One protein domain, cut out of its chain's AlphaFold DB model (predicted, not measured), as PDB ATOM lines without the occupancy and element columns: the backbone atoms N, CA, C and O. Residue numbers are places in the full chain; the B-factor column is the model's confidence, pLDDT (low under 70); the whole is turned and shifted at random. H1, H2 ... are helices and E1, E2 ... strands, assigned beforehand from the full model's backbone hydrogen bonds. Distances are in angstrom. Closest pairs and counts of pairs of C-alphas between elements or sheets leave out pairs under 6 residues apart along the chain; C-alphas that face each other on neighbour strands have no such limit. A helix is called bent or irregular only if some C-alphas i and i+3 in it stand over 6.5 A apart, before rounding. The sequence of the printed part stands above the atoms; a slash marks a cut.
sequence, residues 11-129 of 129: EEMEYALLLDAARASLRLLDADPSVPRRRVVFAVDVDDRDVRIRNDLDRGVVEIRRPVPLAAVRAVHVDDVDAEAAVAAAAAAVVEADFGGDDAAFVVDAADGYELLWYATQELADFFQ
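This is residues 11 to 129 of the 129 residues of an uncharacterized protein of Candidatus Frankia californiensis (UniProt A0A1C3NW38). A three-strand antiparallel sheet, E1-E4-E5, has the long helix H1 slantwise over one face and short H4 on the other. The helical hairpin H2-H3 packs on H1 beyond the sheet, and the small strand hairpin E2-E3 lies apart from the other named elements. The printed part has 119 residues, its elements running H1 E1 E2 E3 E4 H2 H3 E5 H4, class mixed. It is compact, with a radius of gyration of the C-alphas of 15.0 A and spans of 40 by 37 by 29 A.

The sheet holds E1, residues 40 to 44, E4, 73 to 79, 17.6 A long, and E5, 116 to 120. H1, residues 11 to 31, is 31.0 A long, from C-alpha 11 at (121.886, 144.319, 179.963). H2, 81 to 98, spans 25.8 A; H3, 102 to 112, spans 15.7 A. E2 is 51 to 53 and E3 62 to 64. H4, 121 to 127, ends at C-alpha 127, (106.079, 142.334, 158.749).

N 41 and O 77 of E1 and E4 are 2.9 A apart, and N 117 and O 78 of E5 and E4 2.8 A, within hydrogen-bond range. H1's height over the sheet is 8.3 A; its closest C-alphas to E1 are Ala 22 and Val 41, 6.1 A. H4 is on the opposite face, its C-alpha 121 5.5 A from C-alpha 75 of E4. H1 touches H2 with residues 26 to 30 alone, about perpendicular at 76 degrees; the closest C-alphas, Leu 26 and Ala 91, are 4.8 A apart. H2 is irregular, C-alphas 92 and 95 being 7.4 A apart. H2 and H3 touch, the closest C-alphas being Ala 90 and Val 108, 4.2 A. In E2 and E3, N 52 and O 63 are 2.8 A apart, within range. O i to N i+4 pairs within range are 14 of 17 in H1, 10 of 14 in H2, 5 of 7 in H3 and 0 of 3 in H4, where 3 of 4 O i to N i+3 pairs are.

The farthest C-alphas, Asp 102 and Gln 129, are 41.6 A apart. The printed part has no cut and no long link. Residues 127 to 129 are under 70 in pLDDT.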
ATOM      1  N   GLU A  11     122.268 143.498 181.114       84.19
ATOM      2  CA  GLU A  11     121.886 144.319 179.963       84.19
ATOM      3  C   GLU A  11     123.088 144.579 179.045       84.19
ATOM      4  O   GLU A  11     123.008 144.351 177.839       84.19
ATOM      5  N   GLU A  12     124.241 144.956 179.607       86.88
ATOM      6  CA  GLU A  12     125.496 145.108 178.857       86.88
ATOM      7  C   GLU A  12     125.888 143.808 178.138       86.88
ATOM      8  O   GLU A  12     126.372 143.807 177.003       86.88
ATOM      9  N   MET A  13     125.678 142.683 178.813       88.06
ATOM     10  CA  MET A  13     126.006 141.360 178.307       88.06
ATOM     11  C   MET A  13     125.057 140.919 177.176       88.06
ATOM     12  O   MET A  13     125.505 140.308 176.204       88.06
ATOM     13  N   GLU A  14     123.764 141.225 177.284       89.06
ATOM     14  CA  GLU A  14     122.770 141.005 176.226       89.06
ATOM     15  C   GLU A  14     123.042 141.886 175.006       89.06
ATOM     16  O   GLU A  14     122.990 141.399 173.876       89.06
ATOM     17  N   TYR A  15     123.420 143.148 175.222       90.38
ATOM     18  CA  TYR A  15     123.803 144.054 174.143       90.38
ATOM     19  C   TYR A  15     125.054 143.565 173.397       90.38
ATOM     20  O   TYR A  15     125.068 143.536 172.169       90.38
ATOM     21  N   ALA A  16     126.081 143.091 174.108       92.06
ATOM     22  CA  ALA A  16     127.264 142.515 173.465       92.06
ATOM     23  C   ALA A  16     126.913 141.292 172.595       92.06
ATOM     24  O   ALA A  16     127.363 141.195 171.455       92.06
ATOM     25  N   LEU A  17     126.059 140.388 173.095       92.75
ATOM     26  CA  LEU A  17     125.585 139.245 172.310       92.75
ATOM     27  C   LEU A  17     124.769 139.657 171.087       92.75
ATOM     28  O   LEU A  17     124.853 138.998 170.053       92.75
ATOM     29  N   LEU A  18     123.951 140.701 171.218       95.19
ATOM     30  CA  LEU A  18     123.169 141.235 170.113       95.19
ATOM     31  C   LEU A  18     124.091 141.678 168.971       95.19
ATOM     32  O   LEU A  18     123.852 141.304 167.823       95.19
ATOM     33  N   LEU A  19     125.151 142.428 169.287       95.12
ATOM     34  CA  LEU A  19     126.127 142.882 168.295       95.12
ATOM     35  C   LEU A  19     126.904 141.708 167.683       95.12
ATOM     36  O   LEU A  19     127.019 141.625 166.459       95.12
ATOM     37  N   ASP A  20     127.348 140.749 168.501       95.06
ATOM     38  CA  ASP A  20     128.016 139.532 168.021       95.06
ATOM     39  C   ASP A  20     127.109 138.735 167.062       95.06
ATOM     40  O   ASP A  20     127.550 138.275 166.005       95.06
ATOM     41  N   ALA A  21     125.817 138.604 167.386       96.44
ATOM     42  CA  ALA A  21     124.833 137.936 166.540       96.44
ATOM     43  C   ALA A  21     124.565 138.708 165.236       96.44
ATOM     44  O   ALA A  21     124.472 138.097 164.166       96.44
ATOM     45  N   ALA A  22     124.486 140.040 165.299       97.38
ATOM     46  CA  ALA A  22     124.339 140.888 164.121       97.38
ATOM     47  C   ALA A  22     125.534 140.702 163.174       97.38
ATOM     48  O   ALA A  22     125.341 140.417 161.990       97.38
ATOM     49  N   ARG A  23     126.765 140.750 163.690       96.50
ATOM     50  CA  ARG A  23     127.977 140.465 162.910       96.50
ATOM     51  C   ARG A  23     127.981 139.043 162.352       96.50
ATOM     52  O   ARG A  23     128.301 138.842 161.182       96.50
ATOM     53  N   ALA A  24     127.587 138.046 163.146       95.81
ATOM     54  CA  ALA A  24     127.505 136.661 162.688       95.81
ATOM     55  C   ALA A  24     126.547 136.491 161.495       95.81
ATOM     56  O   ALA A  24     126.842 135.719 160.578       95.81
ATOM     57  N   SER A  25     125.446 137.253 161.472       97.31
ATOM     58  CA  SER A  25     124.443 137.211 160.401       97.31
ATOM     59  C   SER A  25     124.969 137.655 159.029       97.31
ATOM     60  O   SER A  25     124.410 137.248 158.013       97.31
ATOM     61  N   LEU A  26     126.081 138.400 158.962       98.00
ATOM     62  CA  LEU A  26     126.684 138.825 157.693       98.00
ATOM     63  C   LEU A  26     127.032 137.641 156.781       98.00
ATOM     64  O   LEU A  26     126.897 137.754 155.569       98.00
ATOM     65  N   ARG A  27     127.391 136.483 157.351       97.19
ATOM     66  CA  ARG A  27     127.655 135.249 156.585       97.19
ATOM     67  C   ARG A  27     126.393 134.667 155.949       97.19
ATOM     68  O   ARG A  27     126.471 134.034 154.903       97.19
ATOM     69  N   LEU A  28     125.228 134.883 156.563       97.31
ATOM     70  CA  LEU A  28     123.942 134.506 155.969       97.31
ATOM     71  C   LEU A  28     123.596 135.434 154.802       97.31
ATOM     72  O   LEU A  28     123.120 134.966 153.775       97.31
ATOM     73  N   LEU A  29     123.872 136.734 154.949       98.00
ATOM     74  CA  LEU A  29     123.671 137.711 153.880       98.00
ATOM     75  C   LEU A  29     124.637 137.481 152.713       98.00
ATOM     76  O   LEU A  29     124.233 137.593 151.560       98.00
ATOM     77  N   ASP A  30     125.901 137.162 152.978       98.19
ATOM     78  CA  ASP A  30     126.868 136.796 151.935       98.19
ATOM     79  C   ASP A  30     126.381 135.586 151.121       98.19
ATOM     80  O   ASP A  30     126.350 135.625 149.889       98.19
ATOM     81  N   ALA A  31     125.897 134.550 151.816       98.00
ATOM     82  CA  ALA A  31     125.436 133.308 151.206       98.00
ATOM     83  C   ALA A  31     124.205 133.463 150.292       98.00
ATOM     84  O   ALA A  31     124.023 132.640 149.390       98.00
ATOM     85  N   ASP A  32     123.373 134.490 150.493       96.94
ATOM     86  CA  ASP A  32     122.226 134.784 149.628       96.94
ATOM     87  C   ASP A  32     122.222 136.249 149.163       96.94
ATOM     88  O   ASP A  32     121.682 137.131 149.829       96.94
ATOM     89  N   PRO A  33     122.761 136.540 147.967       93.00
ATOM     90  CA  PRO A  33     122.779 137.900 147.455       93.00
ATOM     91  C   PRO A  33     121.425 138.485 147.048       93.00
ATOM     92  O   PRO A  33     121.377 139.662 146.686       93.00
ATOM     93  N   SER A  34     120.357 137.682 147.040       95.62
ATOM     94  CA  SER A  34     119.029 138.107 146.592       95.62
ATOM     95  C   SER A  34     118.206 138.796 147.682       95.62
ATOM     96  O   SER A  34     117.217 139.461 147.366       95.62
ATOM     97  N   VAL A  35     118.611 138.670 148.950       95.06
ATOM     98  CA  VAL A  35     117.904 139.278 150.082       95.06
ATOM     99  C   VAL A  35     118.332 140.735 150.308       95.06
ATOM    100  O   VAL A  35     119.444 141.128 149.937       95.06
ATOM    101  N   PRO A  36     117.478 141.557 150.948       95.69
ATOM    102  CA  PRO A  36     117.859 142.900 151.376       95.69
ATOM    103  C   PRO A  36     119.120 142.894 152.249       95.69
ATOM    104  O   PRO A  36     119.298 142.022 153.100       95.69
ATOM    105  N   ARG A  37     119.987 143.898 152.076       97.19
ATOM    106  CA  ARG A  37     121.253 144.020 152.820       97.19
ATOM    107  C   ARG A  37     121.036 144.640 154.195       97.19
ATOM    108  O   ARG A  37     121.470 145.753 154.461       97.19
ATOM    109  N   ARG A  38     120.326 143.904 155.051       97.06
ATOM    110  CA  ARG A  38     120.005 144.278 156.432       97.06
ATOM    111  C   ARG A  38     120.178 143.078 157.346       97.06
ATOM    112  O   ARG A  38     119.671 141.996 157.053       97.06
ATOM    113  N   ARG A  39     120.871 143.271 158.463       98.06
ATOM    114  CA  ARG A  39     120.966 142.286 159.537       98.06
ATOM    115  C   ARG A  39     119.635 142.256 160.280       98.06
ATOM    116  O   ARG A  39     119.020 143.294 160.518       98.06
ATOM    117  N   VAL A  40     119.202 141.052 160.633       96.62
ATOM    118  CA  VAL A  40     117.992 140.808 161.423       96.62
ATOM    119  C   VAL A  40     118.359 139.846 162.542       96.62
ATOM    120  O   VAL A  40     118.768 138.714 162.277       96.62
ATOM    121  N   VAL A  41     118.205 140.283 163.789       97.25
ATOM    122  CA  VAL A  41     118.494 139.473 164.976       97.25
ATOM    123  C   VAL A  41     117.226 139.297 165.796       97.25
ATOM    124  O   VAL A  41     116.594 140.264 166.208       97.25
ATOM    125  N   PHE A  42     116.858 138.045 166.050       95.88
ATOM    126  CA  PHE A  42     115.722 137.698 166.897       95.88
ATOM    127  C   PHE A  42     116.205 137.451 168.327       95.88
ATOM    128  O   PHE A  42     116.999 136.540 168.560       95.88
ATOM    129  N   ALA A  43     115.680 138.209 169.287       95.31
ATOM    130  CA  ALA A  43     115.805 137.888 170.703       95.31
ATOM    131  C   ALA A  43     114.679 136.919 171.081       95.31
ATOM    132  O   ALA A  43     113.502 137.217 170.859       95.31
ATOM    133  N   VAL A  44     115.024 135.743 171.608       94.94
ATOM    134  CA  VAL A  44     114.075 134.642 171.840       94.94
ATOM    135  C   VAL A  44     114.254 134.026 173.223       94.94
ATOM    136  O   VAL A  44     115.379 133.826 173.675       94.94
ATOM    137  N   ASP A  45     113.141 133.650 173.852       93.38
ATOM    138  CA  ASP A  45     113.156 132.829 175.065       93.38
ATOM    139  C   ASP A  45     113.157 131.347 174.687       93.38
ATOM    140  O   ASP A  45     112.241 130.855 174.022       93.38
ATOM    141  N   VAL A  46     114.152 130.601 175.158       94.81
ATOM    142  CA  VAL A  46     114.245 129.149 174.956       94.81
ATOM    143  C   VAL A  46     114.460 128.432 176.283       94.81
ATOM    144  O   VAL A  46     115.048 128.977 177.210       94.81
ATOM    145  N   ASP A  47     113.961 127.200 176.386       95.19
ATOM    146  CA  ASP A  47     114.185 126.355 177.561       95.19
ATOM    147  C   ASP A  47     115.660 125.926 177.610       95.19
ATOM    148  O   ASP A  47     116.177 125.378 176.634       95.19
ATOM    149  N   ASP A  48     116.325 126.133 178.751       94.12
ATOM    150  CA  ASP A  48     117.735 125.781 178.966       94.12
ATOM    151  C   ASP A  48     118.059 124.330 178.573       94.12
ATOM    152  O   ASP A  48     119.161 124.040 178.104       94.12
ATOM    153  N   ARG A  49     117.108 123.392 178.709       96.19
ATOM    154  CA  ARG A  49     117.317 121.980 178.332       96.19
ATOM    155  C   ARG A  49     117.502 121.775 176.825       96.19
ATOM    156  O   ARG A  49     118.058 120.757 176.401       96.19
ATOM    157  N   ASP A  50     116.983 122.706 176.028       96.50
ATOM    158  CA  ASP A  50     117.020 122.686 174.571       96.50
ATOM    159  C   ASP A  50     118.239 123.451 174.025       96.50
ATOM    160  O   ASP A  50     118.484 123.427 172.820       96.50
ATOM    161  N   VAL A  51     119.051 124.051 174.903       96.69
ATOM    162  CA  VAL A  51     120.276 124.783 174.565       96.69
ATOM    163  C   VAL A  51     121.512 123.917 174.820       96.69
ATOM    164  O   VAL A  51     121.683 123.308 175.876       96.69
ATOM    165  N   ARG A  52     122.432 123.881 173.853       96.50
ATOM    166  CA  ARG A  52     123.775 123.308 174.011       96.50
ATOM    167  C   ARG A  52     124.827 124.375 173.743       96.50
ATOM    168  O   ARG A  52     124.932 124.872 172.629       96.50
ATOM    169  N   ILE A  53     125.661 124.666 174.737       94.56
ATOM    170  CA  ILE A  53     126.777 125.609 174.586       94.56
ATOM    171  C   ILE A  53     127.827 125.030 173.623       94.56
ATOM    172  O   ILE A  53     128.235 123.872 173.769       94.56
ATOM    173  N   ARG A  54     128.276 125.835 172.652       94.56
ATOM    174  CA  ARG A  54     129.319 125.482 171.679       94.56
ATOM    175  C   ARG A  54     130.648 126.128 172.056       94.56
ATOM    176  O   ARG A  54     131.070 127.108 171.462       94.56
ATOM    177  N   ASN A  55     131.322 125.551 173.052       89.94
ATOM    178  CA  ASN A  55     132.641 126.020 173.508       89.94
ATOM    179  C   ASN A  55     133.761 125.839 172.466       89.94
ATOM    180  O   ASN A  55     134.876 126.301 172.677       89.94
ATOM    181  N   ASP A  56     133.482 125.107 171.390       92.38
ATOM    182  CA  ASP A  56     134.356 124.921 170.237       92.38
ATOM    183  C   ASP A  56     134.213 126.028 169.177       92.38
ATOM    184  O   ASP A  56     134.958 126.024 168.202       92.38
ATOM    185  N   LEU A  57     133.264 126.952 169.363       90.94
ATOM    186  CA  LEU A  57     133.021 128.115 168.511       90.94
ATOM    187  C   LEU A  57     133.244 129.413 169.302       90.94
ATOM    188  O   LEU A  57     133.735 129.398 170.436       90.94
ATOM    189  N   ASP A  58     132.870 130.540 168.698       86.62
ATOM    190  CA  ASP A  58     132.925 131.847 169.337       86.62
ATOM    191  C   ASP A  58     132.103 131.911 170.627       86.62
ATOM    192  O   ASP A  58     131.191 131.123 170.913       86.62
ATOM    193  N   ARG A  59     132.450 132.887 171.460       86.56
ATOM    194  CA  ARG A  59     131.819 133.072 172.765       86.56
ATOM    195  C   ARG A  59     130.335 133.373 172.581       86.56
ATOM    196  O   ARG A  59     129.959 134.170 171.742       86.56
ATOM    197  N   GLY A  60     129.498 132.767 173.419       87.25
ATOM    198  CA  GLY A  60     128.053 133.001 173.362       87.25
ATOM    199  C   GLY A  60     127.331 132.188 172.287       87.25
ATOM    200  O   GLY A  60     126.107 132.132 172.319       87.25
ATOM    201  N   VAL A  61     128.056 131.478 171.413       93.38
ATOM    202  CA  VAL A  61     127.435 130.585 170.434       93.38
ATOM    203  C   VAL A  61     126.829 129.372 171.134       93.38
ATOM    204  O   VAL A  61     127.461 128.663 171.929       93.38
ATOM    205  N   VAL A  62     125.573 129.111 170.796       94.88
ATOM    206  CA  VAL A  62     124.820 127.955 171.263       94.88
ATOM    207  C   VAL A  62     124.161 127.249 170.088       94.88
ATOM    208  O   VAL A  62     123.863 127.841 169.056       94.88
ATOM    209  N   GLU A  63     123.919 125.958 170.252       96.00
ATOM    210  CA  GLU A  63     123.018 125.194 169.404       96.00
ATOM    211  C   GLU A  63     121.663 125.083 170.100       96.00
ATOM    212  O   GLU A  63     121.591 124.668 171.261       96.00
ATOM    213  N   ILE A  64     120.594 125.398 169.371       96.38
ATOM    214  CA  ILE A  64     119.218 125.191 169.819       96.38
ATOM    215  C   ILE A  64     118.715 123.884 169.202       96.38
ATOM    216  O   ILE A  64     118.636 123.740 167.984       96.38
ATOM    217  N   ARG A  65     118.384 122.906 170.047       96.88
ATOM    218  CA  ARG A  65     118.052 121.528 169.638       96.88
ATOM    219  C   ARG A  65     116.621 121.348 169.138       96.88
ATOM    220  O   ARG A  65     116.264 120.263 168.676       96.88
ATOM    221  N   ARG A  66     115.783 122.376 169.266       95.25
ATOM    222  CA  ARG A  66     114.383 122.373 168.833       95.25
ATOM    223  C   ARG A  66     114.086 123.598 167.971       95.25
ATOM    224  O   ARG A  66     114.700 124.639 168.192       95.25
ATOM    225  N   PRO A  67     113.126 123.509 167.034       94.88
ATOM    226  CA  PRO A  67     112.625 124.688 166.337       94.88
ATOM    227  C   PRO A  67     112.130 125.748 167.326       94.88
ATOM    228  O   PRO A  67     111.404 125.420 168.268       94.88
ATOM    229  N   VAL A  68     112.495 127.009 167.091       94.19
ATOM    230  CA  VAL A  68     112.028 128.150 167.887       94.19
ATOM    231  C   VAL A  68     110.737 128.685 167.257       94.19
ATOM    232  O   VAL A  68     110.773 129.146 166.115       94.19
ATOM    233  N   PRO A  69     109.578 128.603 167.935       92.00
ATOM    234  CA  PRO A  69     108.341 129.158 167.401       92.00
ATOM    235  C   PRO A  69     108.380 130.691 167.443       92.00
ATOM    236  O   PRO A  69     108.923 131.264 168.383       92.00
ATOM    237  N   LEU A  70     107.708 131.367 166.504       88.38
ATOM    238  CA  LEU A  70     107.608 132.838 166.514       88.38
ATOM    239  C   LEU A  70     107.033 133.395 167.829       88.38
ATOM    240  O   LEU A  70     107.408 134.478 168.254       88.38
ATOM    241  N   ALA A  71     106.180 132.634 168.523       90.12
ATOM    242  CA  ALA A  71     105.632 133.019 169.827       90.12
ATOM    243  C   ALA A  71     106.684 133.124 170.956       90.12
ATOM    244  O   ALA A  71     106.385 133.672 172.018       90.12
ATOM    245  N   ALA A  72     107.884 132.573 170.752       93.56
ATOM    246  CA  ALA A  72     109.011 132.677 171.676       93.56
ATOM    247  C   ALA A  72     109.873 133.929 171.442       93.56
ATOM    248  O   ALA A  72     110.722 134.244 172.272       93.56
ATOM    249  N   VAL A  73     109.665 134.642 170.331       94.00
ATOM    250  CA  VAL A  73     110.355 135.903 170.044       94.00
ATOM    251  C   VAL A  73     109.904 136.960 171.048       94.00
ATOM    252  O   VAL A  73     108.722 137.024 171.388       94.00
ATOM    253  N   ARG A  74     110.854 137.761 171.538       94.12
ATOM    254  CA  ARG A  74     110.671 138.858 172.505       94.12
ATOM    255  C   ARG A  74     111.032 140.224 171.952       94.12
ATOM    256  O   ARG A  74     110.464 141.218 172.392       94.12
ATOM    257  N   ALA A  75     111.911 140.258 170.965       94.62
ATOM    258  CA  ALA A  75     112.202 141.439 170.176       94.62
ATOM    259  C   ALA A  75     112.838 141.026 168.854       94.62
ATOM    260  O   ALA A  75     113.389 139.925 168.734       94.62
ATOM    261  N   VAL A  76     112.793 141.928 167.882       95.56
ATOM    262  CA  VAL A  76     113.602 141.820 166.672       95.56
ATOM    263  C   VAL A  76     114.392 143.100 166.500       95.56
ATOM    264  O   VAL A  76     113.849 144.195 166.626       95.56
ATOM    265  N   HIS A  77     115.676 142.933 166.223       96.75
ATOM    266  CA  HIS A  77     116.588 144.017 165.929       96.75
ATOM    267  C   HIS A  77     116.910 144.021 164.442       96.75
ATOM    268  O   HIS A  77     117.272 142.974 163.899       96.75
ATOM    269  N   VAL A  78     116.761 145.168 163.784       96.50
ATOM    270  CA  VAL A  78     116.922 145.287 162.328       96.50
ATOM    271  C   VAL A  78     117.734 146.523 161.983       96.50
ATOM    272  O   VAL A  78     117.522 147.584 162.561       96.50
ATOM    273  N   ASP A  79     118.628 146.404 161.009       97.75
ATOM    274  CA  ASP A  79     119.293 147.572 160.431       97.75
ATOM    275  C   ASP A  79     118.292 148.561 159.801       97.75
ATOM    276  O   ASP A  79     117.376 148.172 159.066       97.75
ATOM    277  N   ASP A  80     118.512 149.856 160.034       95.88
ATOM    278  CA  ASP A  80     117.832 150.926 159.299       95.88
ATOM    279  C   ASP A  80     118.333 150.997 157.837       95.88
ATOM    280  O   ASP A  80     119.391 150.470 157.486       95.88
ATOM    281  N   VAL A  81     117.589 151.675 156.964       95.00
ATOM    282  CA  VAL A  81     117.941 151.911 155.557       95.00
ATOM    283  C   VAL A  81     119.305 152.585 155.397       95.00
ATOM    284  O   VAL A  81     120.022 152.288 154.443       95.00
ATOM    285  N   ASP A  82     119.702 153.430 156.348       96.19
ATOM    286  CA  ASP A  82     120.983 154.139 156.311       96.19
ATOM    287  C   ASP A  82     122.195 153.199 156.449       96.19
ATOM    288  O   ASP A  82     123.294 153.541 156.004       96.19
ATOM    289  N   ALA A  83     122.006 152.003 157.019       97.69
ATOM    290  CA  ALA A  83     123.058 151.001 157.186       97.69
ATOM    291  C   ALA A  83     123.262 150.123 155.940       97.69
ATOM    292  O   ALA A  83     124.282 149.442 155.826       97.69
ATOM    293  N   GLU A  84     122.326 150.136 154.985       97.25
ATOM    294  CA  GLU A  84     122.252 149.152 153.896       97.25
ATOM    295  C   GLU A  84     123.549 149.066 153.075       97.25
ATOM    296  O   GLU A  84     124.028 147.974 152.762       97.25
ATOM    297  N   ALA A  85     124.171 150.210 152.777       97.94
ATOM    298  CA  ALA A  85     125.427 150.253 152.029       97.94
ATOM    299  C   ALA A  85     126.606 149.650 152.816       97.94
ATOM    300  O   ALA A  85     127.418 148.918 152.244       97.94
ATOM    301  N   ALA A  86     126.694 149.931 154.119       98.31
ATOM    302  CA  ALA A  86     127.743 149.392 154.980       98.31
ATOM    303  C   ALA A  86     127.567 147.882 155.182       98.31
ATOM    304  O   ALA A  86     128.526 147.126 155.059       98.31
ATOM    305  N   VAL A  87     126.331 147.425 155.394       98.44
ATOM    306  CA  VAL A  87     125.995 146.003 155.540       98.44
ATOM    307  C   VAL A  87     126.264 145.235 154.247       98.44
ATOM    308  O   VAL A  87     126.780 144.121 154.294       98.44
ATOM    309  N   ALA A  88     125.971 145.823 153.083       98.38
ATOM    310  CA  ALA A  88     126.293 145.222 151.791       98.38
ATOM    311  C   ALA A  88     127.806 145.011 151.618       98.38
ATOM    312  O   ALA A  88     128.233 143.929 151.212       98.38
ATOM    313  N   ALA A  89     128.609 146.027 151.947       98.44
ATOM    314  CA  ALA A  89     130.065 145.943 151.886       98.44
ATOM    315  C   ALA A  89     130.618 144.925 152.894       98.44
ATOM    316  O   ALA A  89     131.449 144.092 152.536       98.44
ATOM    317  N   ALA A  90     130.113 144.944 154.128       98.50
ATOM    318  CA  ALA A  90     130.503 144.013 155.180       98.50
ATOM    319  C   ALA A  90     130.164 142.561 154.820       98.50
ATOM    320  O   ALA A  90     131.005 141.683 154.991       98.50
ATOM    321  N   ALA A  91     128.975 142.300 154.266       98.50
ATOM    322  CA  ALA A  91     128.595 140.967 153.802       98.50
ATOM    323  C   ALA A  91     129.566 140.458 152.724       98.50
ATOM    324  O   ALA A  91     130.058 139.346 152.838       98.50
ATOM    325  N   ALA A  92     129.925 141.290 151.743       98.25
ATOM    326  CA  ALA A  92     130.875 140.902 150.696       98.25
ATOM    327  C   ALA A  92     132.314 140.670 151.209       98.25
ATOM    328  O   ALA A  92     133.079 139.945 150.576       98.25
ATOM    329  N   ALA A  93     132.692 141.289 152.332       98.38
ATOM    330  CA  ALA A  93     134.031 141.200 152.915       98.38
ATOM    331  C   ALA A  93     134.162 140.123 154.008       98.38
ATOM    332  O   ALA A  93     135.279 139.727 154.343       98.38
ATOM    333  N   VAL A  94     133.049 139.632 154.573       98.25
ATOM    334  CA  VAL A  94     133.065 138.813 155.800       98.25
ATOM    335  C   VAL A  94     133.881 137.528 155.659       98.25
ATOM    336  O   VAL A  94     134.607 137.159 156.577       98.25
ATOM    337  N   VAL A  95     133.827 136.874 154.497       97.88
ATOM    338  CA  VAL A  95     134.576 135.633 154.258       97.88
ATOM    339  C   VAL A  95     136.080 135.897 154.205       97.88
ATOM    340  O   VAL A  95     136.857 135.125 154.752       97.88
ATOM    341  N   GLU A  96     136.517 136.989 153.577       98.25
ATOM    342  CA  GLU A  96     137.937 137.359 153.558       98.25
ATOM    343  C   GLU A  96     138.430 137.740 154.961       98.25
ATOM    344  O   GLU A  96     139.514 137.316 155.372       98.25
ATOM    345  N   ALA A  97     137.612 138.474 155.721       98.06
ATOM    346  CA  ALA A  97     137.904 138.809 157.112       98.06
ATOM    347  C   ALA A  97     138.079 137.543 157.974       98.06
ATOM    348  O   ALA A  97     139.023 137.463 158.759       98.06
ATOM    349  N   ASP A  98     137.249 136.514 157.769       95.94
ATOM    350  CA  ASP A  98     137.363 135.218 158.458       95.94
ATOM    351  C   ASP A  98     138.683 134.492 158.179       95.94
ATOM    352  O   ASP A  98     139.183 133.748 159.026       95.94
ATOM    353  N   PHE A  99     139.269 134.714 157.001       97.25
ATOM    354  CA  PHE A  99     140.582 134.185 156.631       97.25
ATOM    355  C   PHE A  99     141.748 135.101 157.036       97.25
ATOM    356  O   PHE A  99     142.896 134.814 156.687       97.25
ATOM    357  N   GLY A 100     141.483 136.152 157.821       97.44
ATOM    358  CA  GLY A 100     142.495 137.032 158.407       97.44
ATOM    359  C   GLY A 100     142.871 138.240 157.549       97.44
ATOM    360  O   GLY A 100     143.972 138.763 157.706       97.44
ATOM    361  N   GLY A 101     142.007 138.672 156.624       98.25
ATOM    362  CA  GLY A 101     142.207 139.916 155.879       98.25
ATOM    363  C   GLY A 101     141.925 141.150 156.740       98.25
ATOM    364  O   GLY A 101     140.767 141.431 157.037       98.25
ATOM    365  N   ASP A 102     142.959 141.910 157.108       97.62
ATOM    366  CA  ASP A 102     142.825 143.103 157.966       97.62
ATOM    367  C   ASP A 102     141.979 144.215 157.314       97.62
ATOM    368  O   ASP A 102     141.121 144.812 157.965       97.62
ATOM    369  N   ASP A 103     142.170 144.464 156.012       98.00
ATOM    370  CA  ASP A 103     141.373 145.448 155.264       98.00
ATOM    371  C   ASP A 103     139.898 145.022 155.192       98.00
ATOM    372  O   ASP A 103     138.994 145.841 155.367       98.00
ATOM    373  N   ALA A 104     139.642 143.726 154.992       98.12
ATOM    374  CA  ALA A 104     138.295 143.169 155.003       98.12
ATOM    375  C   ALA A 104     137.659 143.263 156.398       98.12
ATOM    376  O   ALA A 104     136.494 143.642 156.512       98.12
ATOM    377  N   ALA A 105     138.420 142.995 157.463       97.62
ATOM    378  CA  ALA A 105     137.955 143.154 158.837       97.62
ATOM    379  C   ALA A 105     137.542 144.606 159.127       97.62
ATOM    380  O   ALA A 105     136.466 144.829 159.675       97.62
ATOM    381  N   PHE A 106     138.315 145.591 158.660       97.31
ATOM    382  CA  PHE A 106     137.948 147.005 158.776       97.31
ATOM    383  C   PHE A 106     136.629 147.338 158.054       97.31
ATOM    384  O   PHE A 106     135.810 148.100 158.571       97.31
ATOM    385  N   VAL A 107     136.392 146.757 156.873       98.31
ATOM    386  CA  VAL A 107     135.117 146.919 156.150       98.31
ATOM    387  C   VAL A 107     133.956 146.295 156.924       98.31
ATOM    388  O   VAL A 107     132.884 146.894 156.997       98.31
ATOM    389  N   VAL A 108     134.156 145.121 157.527       97.94
ATOM    390  CA  VAL A 108     133.140 144.474 158.368       97.94
ATOM    391  C   VAL A 108     132.823 145.330 159.598       97.94
ATOM    392  O   VAL A 108     131.651 145.536 159.909       97.94
ATOM    393  N   ASP A 109     133.844 145.887 160.254       97.19
ATOM    394  CA  ASP A 109     133.697 146.743 161.437       97.19
ATOM    395  C   ASP A 109     132.871 148.008 161.160       97.19
ATOM    396  O   ASP A 109     132.180 148.505 162.050       97.19
ATOM    397  N   ALA A 110     132.875 148.513 159.922       96.00
ATOM    398  CA  ALA A 110     132.076 149.677 159.548       96.00
ATOM    399  C   ALA A 110     130.559 149.446 159.704       96.00
ATOM    400  O   ALA A 110     129.832 150.392 160.008       96.00
ATOM    401  N   ALA A 111     130.070 148.208 159.539       97.00
ATOM    402  CA  ALA A 111     128.655 147.888 159.748       97.00
ATOM    403  C   ALA A 111     128.251 147.941 161.232       97.00
ATOM    404  O   ALA A 111     127.103 148.247 161.549       97.00
ATOM    405  N   ASP A 112     129.184 147.704 162.153       93.56
ATOM    406  CA  ASP A 112     128.918 147.769 163.596       93.56
ATOM    407  C   ASP A 112     128.776 149.208 164.111       93.56
ATOM    408  O   ASP A 112     128.272 149.424 165.208       93.56
ATOM    409  N   GLY A 113     129.150 150.204 163.301       94.25
ATOM    410  CA  GLY A 113     128.887 151.615 163.589       94.25
ATOM    411  C   GLY A 113     127.413 152.022 163.460       94.25
ATOM    412  O   GLY A 113     127.066 153.143 163.831       94.25
ATOM    413  N   TYR A 114     126.555 151.141 162.936       96.62
ATOM    414  CA  TYR A 114     125.120 151.372 162.795       96.62
ATOM    415  C   TYR A 114     124.346 150.618 163.873       96.62
ATOM    416  O   TYR A 114     124.438 149.392 163.972       96.62
ATOM    417  N   GLU A 115     123.556 151.355 164.656       94.56
ATOM    418  CA  GLU A 115     122.656 150.749 165.634       94.56
ATOM    419  C   GLU A 115     121.466 150.075 164.950       94.56
ATOM    420  O   GLU A 115     120.881 150.602 164.002       94.56
ATOM    421  N   LEU A 116     121.083 148.909 165.473       96.88
ATOM    422  CA  LEU A 116     119.899 148.200 165.017       96.88
ATOM    423  C   LEU A 116     118.657 148.781 165.700       96.88
ATOM    424  O   LEU A 116     118.595 148.884 166.927       96.88
ATOM    425  N   LEU A 117     117.636 149.080 164.900       96.00
ATOM    426  CA  LEU A 117     116.299 149.421 165.375       96.00
ATOM    427  C   LEU A 117     115.727 148.265 166.193       96.00
ATOM    428  O   LEU A 117     115.939 147.106 165.848       96.00
ATOM    429  N   TRP A 118     114.969 148.575 167.242       95.44
ATOM    430  CA  TRP A 118     114.290 147.592 168.086       95.44
ATOM    431  C   TRP A 118     112.791 147.577 167.789       95.44
ATOM    432  O   TRP A 118     112.148 148.626 167.828       95.44
ATOM    433  N   TYR A 119     112.243 146.387 167.548       92.88
ATOM    434  CA  TYR A 119     110.815 146.156 167.346       92.88
ATOM    435  C   TYR A 119     110.264 145.190 168.389       92.88
ATOM    436  O   TYR A 119     110.825 144.111 168.634       92.88
ATOM    437  N   ALA A 120     109.125 145.559 168.972       89.00
ATOM    438  CA  ALA A 120     108.393 144.730 169.913       89.00
ATOM    439  C   ALA A 120     107.696 143.560 169.199       89.00
ATOM    440  O   ALA A 120     107.383 143.606 168.009       89.00
ATOM    441  N   THR A 121     107.372 142.501 169.942       86.31
ATOM    442  CA  THR A 121     106.741 141.298 169.371       86.31
ATOM    443  C   THR A 121     105.404 141.576 168.693       86.31
ATOM    444  O   THR A 121     105.051 140.886 167.740       86.31
ATOM    445  N   GLN A 122     104.648 142.565 169.180       83.94
ATOM    446  CA  GLN A 122     103.359 142.950 168.605       83.94
ATOM    447  C   GLN A 122     103.499 143.552 167.204       83.94
ATOM    448  O   GLN A 122     102.583 143.410 166.401       83.94
ATOM    449  N   GLU A 123     104.638 144.174 166.906       82.88
ATOM    450  CA  GLU A 123     104.925 144.798 165.609       82.88
ATOM    451  C   GLU A 123     105.324 143.750 164.558       82.88
ATOM    452  O   GLU A 123     105.257 144.002 163.359       82.88
ATOM    453  N   LEU A 124     105.669 142.523 164.980       77.19
ATOM    454  CA  LEU A 124     106.057 141.455 164.055       77.19
ATOM    455  C   LEU A 124     104.932 141.011 163.132       77.19
ATOM    456  O   LEU A 124     105.195 140.602 162.004       77.19
ATOM    457  N   ALA A 125     103.685 141.099 163.594       72.62
ATOM    458  CA  ALA A 125     102.531 140.751 162.778       72.62
ATOM    459  C   ALA A 125     102.430 141.620 161.513       72.62
ATOM    460  O   ALA A 125     101.909 141.141 160.510       72.62
ATOM    461  N   ASP A 126     102.954 142.847 161.545       72.75
ATOM    462  CA  ASP A 126     102.898 143.784 160.423       72.75
ATOM    463  C   ASP A 126     103.965 143.485 159.353       72.75
ATOM    464  O   ASP A 126     103.799 143.872 158.199       72.75
ATOM    465  N   PHE A 127     105.026 142.738 159.695       68.31
ATOM    466  CA  PHE A 127     106.079 142.334 158.749       68.31
ATOM    467  C   PHE A 127     105.755 141.065 157.947       68.31
ATOM    468  O   PHE A 127     106.367 140.837 156.905       68.31
ATOM    469  N   PHE A 128     104.830 140.224 158.421       60.84
ATOM    470  CA  PHE A 128     104.476 138.943 157.786       60.84
ATOM    471  C   PHE A 128     103.154 138.980 156.995       60.84
ATOM    472  O   PHE A 128     102.607 137.915 156.695       60.84
ATOM    473  N   GLN A 129     102.620 140.171 156.699       52.34
ATOM    474  CA  GLN A 129     101.380 140.338 155.923       52.34
ATOM    475  C   GLN A 129     101.583 140.183 154.414       52.34
ATOM    476  O   GLN A 129     102.643 140.605 153.901       52.34
TER     477      GLN A 129